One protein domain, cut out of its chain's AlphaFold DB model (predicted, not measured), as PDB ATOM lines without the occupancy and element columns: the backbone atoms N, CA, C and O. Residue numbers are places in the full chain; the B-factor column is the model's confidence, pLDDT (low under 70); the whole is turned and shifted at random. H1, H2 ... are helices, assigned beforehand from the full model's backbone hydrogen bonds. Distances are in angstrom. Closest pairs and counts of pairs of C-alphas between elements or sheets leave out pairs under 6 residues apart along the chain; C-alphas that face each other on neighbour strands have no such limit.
ATOM      1  N   GLY A  73       6.120 -20.098  35.266       98.69
ATOM      2  CA  GLY A  73       6.973 -20.484  34.138       98.69
ATOM      3  C   GLY A  73       6.484 -19.863  32.837       98.69
ATOM      4  O   GLY A  73       7.167 -19.000  32.278       98.69
ATOM      5  N   PHE A  74       5.242 -20.166  32.463       98.56
ATOM      6  CA  PHE A  74       4.596 -19.585  31.290       98.56
ATOM      7  C   PHE A  74       4.552 -18.049  31.312       98.56
ATOM      8  O   PHE A  74       4.757 -17.400  30.289       98.56
ATOM      9  N   ALA A  75       4.344 -17.426  32.479       98.62
ATOM     10  CA  ALA A  75       4.338 -15.965  32.586       98.62
ATOM     11  C   ALA A  75       5.707 -15.352  32.230       98.62
ATOM     12  O   ALA A  75       5.771 -14.325  31.546       98.62
ATOM     13  N   ARG A  76       6.808 -15.986  32.661       98.62
ATOM     14  CA  ARG A  76       8.174 -15.573  32.300       98.62
ATOM     15  C   ARG A  76       8.457 -15.816  30.820       98.62
ATOM     16  O   ARG A  76       8.976 -14.913  30.166       98.62
ATOM     17  N   GLU A  77       8.083 -16.983  30.300       98.38
ATOM     18  CA  GLU A  77       8.211 -17.319  28.876       98.38
ATOM     19  C   GLU A  77       7.495 -16.283  28.002       98.38
ATOM     20  O   GLU A  77       8.106 -15.655  27.135       98.38
ATOM     21  N   PHE A  78       6.215 -16.030  28.278       98.38
ATOM     22  CA  PHE A  78       5.411 -15.104  27.490       98.38
ATOM     23  C   PHE A  78       5.900 -13.653  27.604       98.38
ATOM     24  O   PHE A  78       5.881 -12.912  26.621       98.38
ATOM     25  N   SER A  79       6.407 -13.245  28.772       98.38
ATOM     26  CA  SER A  79       7.013 -11.916  28.947       98.38
ATOM     27  C   SER A  79       8.251 -11.728  28.064       98.38
ATOM     28  O   SER A  79       8.420 -10.668  27.461       98.38
ATOM     29  N   GLN A  80       9.100 -12.755  27.950       98.31
ATOM     30  CA  GLN A  80      10.266 -12.737  27.061       98.31
ATOM     31  C   GLN A  80       9.852 -12.727  25.589       98.31
ATOM     32  O   GLN A  80      10.391 -11.946  24.804       98.31
ATOM     33  N   GLU A  81       8.861 -13.540  25.220       98.25
ATOM     34  CA  GLU A  81       8.319 -13.563  23.864       98.25
ATOM     35  C   GLU A  81       7.770 -12.186  23.463       98.25
ATOM     36  O   GLU A  81       8.101 -11.679  22.388       98.25
ATOM     37  N   ASN A  82       7.011 -11.527  24.343       97.00
ATOM     38  CA  ASN A  82       6.507 -10.174  24.110       97.00
ATOM     39  C   ASN A  82       7.647  -9.147  23.981       97.00
ATOM     40  O   ASN A  82       7.661  -8.360  23.037       97.00
ATOM     41  N   ALA A  83       8.642  -9.194  24.874       97.94
ATOM     42  CA  ALA A  83       9.808  -8.308  24.818       97.94
ATOM     43  C   ALA A  83      10.649  -8.500  23.542       97.94
ATOM     44  O   ALA A  83      11.273  -7.555  23.065       97.94
ATOM     45  N   SER A  84      10.641  -9.704  22.966       97.62
ATOM     46  CA  SER A  84      11.336 -10.012  21.712       97.62
ATOM     47  C   SER A  84      10.582  -9.570  20.449       97.62
ATOM     48  O   SER A  84      11.113  -9.700  19.348       97.62
ATOM     49  N   GLY A  85       9.354  -9.053  20.572       97.31
ATOM     50  CA  GLY A  85       8.506  -8.720  19.422       97.31
ATOM     51  C   GLY A  85       7.787  -9.932  18.819       97.31
ATOM     52  O   GLY A  85       7.549  -9.982  17.609       97.31
ATOM     53  N   SER A  86       7.444 -10.917  19.652       97.44
ATOM     54  CA  SER A  86       6.658 -12.098  19.279       97.44
ATOM     55  C   SER A  86       7.301 -12.976  18.190       97.44
ATOM     56  O   SER A  86       6.629 -13.437  17.261       97.44
ATOM     57  N   ILE A  87       8.621 -13.184  18.254       98.06
ATOM     58  CA  ILE A  87       9.376 -13.915  17.222       98.06
ATOM     59  C   ILE A  87       8.869 -15.353  17.071       98.06
ATOM     60  O   ILE A  87       8.653 -15.822  15.945       98.06
ATOM     61  N   VAL A  88       8.688 -16.070  18.182       98.00
ATOM     62  CA  VAL A  88       8.277 -17.477  18.161       98.00
ATOM     63  C   VAL A  88       6.842 -17.601  17.664       98.00
ATOM     64  O   VAL A  88       6.583 -18.392  16.752       98.00
ATOM     65  N   LEU A  89       5.928 -16.789  18.188       98.06
ATOM     66  CA  LEU A  89       4.518 -16.767  17.818       98.06
ATOM     67  C   LEU A  89       4.342 -16.453  16.332       98.06
ATOM     68  O   LEU A  89       3.627 -17.173  15.632       98.06
ATOM     69  N   ASN A  90       5.033 -15.433  15.818       98.19
ATOM     70  CA  ASN A  90       4.974 -15.070  14.402       98.19
ATOM     71  C   ASN A  90       5.498 -16.203  13.509       98.19
ATOM     72  O   ASN A  90       4.876 -16.541  12.494       98.19
ATOM     73  N   ARG A  91       6.604 -16.848  13.908       98.06
ATOM     74  CA  ARG A  91       7.152 -18.009  13.197       98.06
ATOM     75  C   ARG A  91       6.157 -19.171  13.167       98.06
ATOM     76  O   ARG A  91       5.920 -19.722  12.091       98.06
ATOM     77  N   LEU A  92       5.576 -19.537  14.310       98.00
ATOM     78  CA  LEU A  92       4.604 -20.631  14.411       98.00
ATOM     79  C   LEU A  92       3.325 -20.319  13.626       98.00
ATOM     80  O   LEU A  92       2.851 -21.164  12.869       98.00
ATOM     81  N   SER A  93       2.816 -19.088  13.729       97.75
ATOM     82  CA  SER A  93       1.650 -18.633  12.969       97.75
ATOM     83  C   SER A  93       1.863 -18.806  11.467       97.75
ATOM     84  O   SER A  93       1.004 -19.368  10.786       97.75
ATOM     85  N   ARG A  94       3.033 -18.407  10.947       97.69
ATOM     86  CA  ARG A  94       3.388 -18.616   9.537       97.69
ATOM     87  C   ARG A  94       3.419 -20.101   9.172       97.69
ATOM     88  O   ARG A  94       2.765 -20.490   8.210       97.69
ATOM     89  N   ILE A  95       4.114 -20.927   9.961       97.69
ATOM     90  CA  ILE A  95       4.238 -22.375   9.715       97.69
ATOM     91  C   ILE A  95       2.859 -23.035   9.596       97.69
ATOM     92  O   ILE A  95       2.597 -23.752   8.630       97.69
ATOM     93  N   TYR A  96       1.958 -22.786  10.549       97.06
ATOM     94  CA  TYR A  96       0.654 -23.450  10.556       97.06
ATOM     95  C   TYR A  96      -0.313 -22.877   9.518       97.06
ATOM     96  O   TYR A  96      -1.034 -23.650   8.884       97.06
ATOM     97  N   ARG A  97      -0.290 -21.561   9.259       96.06
ATOM     98  CA  ARG A  97      -1.078 -20.947   8.171       96.06
ATOM     99  C   ARG A  97      -0.687 -21.479   6.793       96.06
ATOM    100  O   ARG A  97      -1.536 -21.557   5.908       96.06
ATOM    101  N   GLU A  98       0.577 -21.850   6.611       95.94
ATOM    102  CA  GLU A  98       1.102 -22.405   5.361       95.94
ATOM    103  C   GLU A  98       1.028 -23.939   5.288       95.94
ATOM    104  O   GLU A  98       1.440 -24.526   4.281       95.94
ATOM    105  N   SER A  99       0.481 -24.597   6.313       96.88
ATOM    106  CA  SER A  99       0.351 -26.055   6.353       96.88
ATOM    107  C   SER A  99      -0.583 -26.599   5.266       96.88
ATOM    108  O   SER A  99      -1.521 -25.932   4.817       96.88
ATOM    109  N   ASP A 100      -0.352 -27.853   4.866       96.12
ATOM    110  CA  ASP A 100      -1.195 -28.558   3.890       96.12
ATOM    111  C   ASP A 100      -2.670 -28.613   4.337       96.12
ATOM    112  O   ASP A 100      -3.568 -28.493   3.502       96.12
ATOM    113  N   LEU A 101      -2.919 -28.744   5.649       95.81
ATOM    114  CA  LEU A 101      -4.264 -28.768   6.231       95.81
ATOM    115  C   LEU A 101      -5.001 -27.444   5.993       95.81
ATOM    116  O   LEU A 101      -6.083 -27.445   5.414       95.81
ATOM    117  N   VAL A 102      -4.393 -26.315   6.372       97.12
ATOM    118  CA  VAL A 102      -5.023 -24.989   6.242       97.12
ATOM    119  C   VAL A 102      -5.210 -24.604   4.771       97.12
ATOM    120  O   VAL A 102      -6.223 -24.012   4.398       97.12
ATOM    121  N   LYS A 103      -4.278 -24.980   3.887       97.38
ATOM    122  CA  LYS A 103      -4.443 -24.781   2.436       97.38
ATOM    123  C   LYS A 103      -5.639 -25.566   1.885       97.38
ATOM    124  O   LYS A 103      -6.425 -25.009   1.115       97.38
ATOM    125  N   ALA A 104      -5.784 -26.832   2.279       97.50
ATOM    126  CA  ALA A 104      -6.912 -27.669   1.874       97.50
ATOM    127  C   ALA A 104      -8.245 -27.144   2.428       97.50
ATOM    128  O   ALA A 104      -9.218 -27.050   1.680       97.50
ATOM    129  N   GLU A 105      -8.271 -26.717   3.691       98.19
ATOM    130  CA  GLU A 105      -9.434 -26.085   4.314       98.19
ATOM    131  C   GLU A 105      -9.872 -24.835   3.551       98.19
ATOM    132  O   GLU A 105     -11.036 -24.723   3.175       98.19
ATOM    133  N   ARG A 106      -8.947 -23.918   3.240       97.94
ATOM    134  CA  ARG A 106      -9.275 -22.702   2.480       97.94
ATOM    135  C   ARG A 106      -9.875 -23.020   1.114       97.94
ATOM    136  O   ARG A 106     -10.809 -22.344   0.690       97.94
ATOM    137  N   LYS A 107      -9.357 -24.037   0.420       97.81
ATOM    138  CA  LYS A 107      -9.926 -24.493  -0.855       97.81
ATOM    139  C   LYS A 107     -11.343 -25.034  -0.657       97.81
ATOM    140  O   LYS A 107     -12.244 -24.627  -1.385       97.81
ATOM    141  N   LEU A 108     -11.545 -25.900   0.336       98.31
ATOM    142  CA  LEU A 108     -12.861 -26.443   0.665       98.31
ATOM    143  C   LEU A 108     -13.852 -25.327   1.015       98.31
ATOM    144  O   LEU A 108     -14.964 -25.311   0.506       98.31
ATOM    145  N   TYR A 109     -13.453 -24.355   1.830       98.50
ATOM    146  CA  TYR A 109     -14.344 -23.282   2.270       98.50
ATOM    147  C   TYR A 109     -14.742 -22.353   1.122       98.50
ATOM    148  O   TYR A 109     -15.868 -21.863   1.118       98.50
ATOM    149  N   LYS A 110     -13.869 -22.162   0.124       98.25
ATOM    150  CA  LYS A 110     -14.229 -21.489  -1.132       98.25
ATOM    151  C   LYS A 110     -15.253 -22.285  -1.937       98.25
ATOM    152  O   LYS A 110     -16.229 -21.711  -2.400       98.25
ATOM    153  N   ILE A 111     -15.064 -23.603  -2.063       97.94
ATOM    154  CA  ILE A 111     -16.022 -24.494  -2.745       97.94
ATOM    155  C   ILE A 111     -17.393 -24.443  -2.056       97.94
ATOM    156  O   ILE A 111     -18.417 -24.390  -2.728       97.94
ATOM    157  N   LEU A 112     -17.411 -24.409  -0.722       98.00
ATOM    158  CA  LEU A 112     -18.629 -24.309   0.085       98.00
ATOM    159  C   LEU A 112     -19.210 -22.883   0.161       98.00
ATOM    160  O   LEU A 112     -20.214 -22.682   0.838       98.00
ATOM    161  N   GLY A 113     -18.573 -21.883  -0.457       97.94
ATOM    162  CA  GLY A 113     -19.020 -20.486  -0.412       97.94
ATOM    163  C   GLY A 113     -18.933 -19.817   0.967       97.94
ATOM    164  O   GLY A 113     -19.527 -18.761   1.169       97.94
ATOM    165  N   ARG A 114     -18.200 -20.400   1.926       97.50
ATOM    166  CA  ARG A 114     -18.029 -19.856   3.291       97.50
ATOM    167  C   ARG A 114     -17.067 -18.673   3.334       97.50
ATOM    168  O   ARG A 114     -17.184 -17.812   4.200       97.50
ATOM    169  N   ILE A 115     -16.105 -18.648   2.416       95.75
ATOM    170  CA  ILE A 115     -15.145 -17.553   2.249       95.75
ATOM    171  C   ILE A 115     -15.023 -17.206   0.764       95.75
ATOM    172  O   ILE A 115     -15.185 -18.078  -0.090       95.75
ATOM    173  N   LYS A 116     -14.733 -15.934   0.477       80.69
ATOM    174  CA  LYS A 116     -14.487 -15.428  -0.881       80.69
ATOM    175  C   LYS A 116     -13.067 -15.768  -1.362       80.69
ATOM    176  O   LYS A 116     -12.125 -15.789  -0.533       80.69
TER     177      LYS A 116
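This is residues 73 to 116 of the 116 residues of the protein "Ketol-acid reductoisomerase" of Nitrososphaeria archaeon (UniProt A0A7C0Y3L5). Three helices of similar length are strung one after another in an open, extended chain with no shared core: H1 stands crosswise at one end, H2 leaves it at a right-angled corner, and H3 carries the line onward after a second turn. Past H3, residues 112 to 116 fold back towards it. The printed part has 44 residues with three named helices, in the order H1, H2, H3, and no named strand; the class is all helix. The whole is extended, with a radius of gyration of the C-alphas of 15.5 A, and its C-alphas span 43 by 18 by 17 A, a rod.

H1, residues 73 to 83, and H2, residues 87 to 97, only just touch, with 3 pairs of C-alphas within 8 A, and touch only at the corner by their link. Their closest C-alphas, those of Glu 81 and Ile 87, are 6.7 A apart, and their lines stand about perpendicular, at 87 degrees. H2 and H3, residues 100 to 111, are close but not clearly touching; their closest C-alphas, those of Tyr 96 and Val 102, are 7.3 A apart. They run the same way at a steep tilt of 52 degrees. H1 and H3 are apart. In H1, H2 and H3 every O i to N i+4 pair is within hydrogen-bond range.

H1 begins at C-alpha 73 (6.973, -20.484, 34.138) and is 15.6 A long from first to last C-alpha. H2 begins at C-alpha 87 (9.376, -13.915, 17.222) and is 15.5 A long. H3 is 16.7 A long and ends at C-alpha 111 (-16.022, -24.494, -2.745).

The two C-alphas farthest apart, those of Gly 73 and Ile 111, are 43.6 A apart. Residues 90 to 105 and 108 to 113 stand free. Both links are tight, and the printed part has no cut. The mean pLDDT of the printed part is 97.3, and no printed residue is under 70.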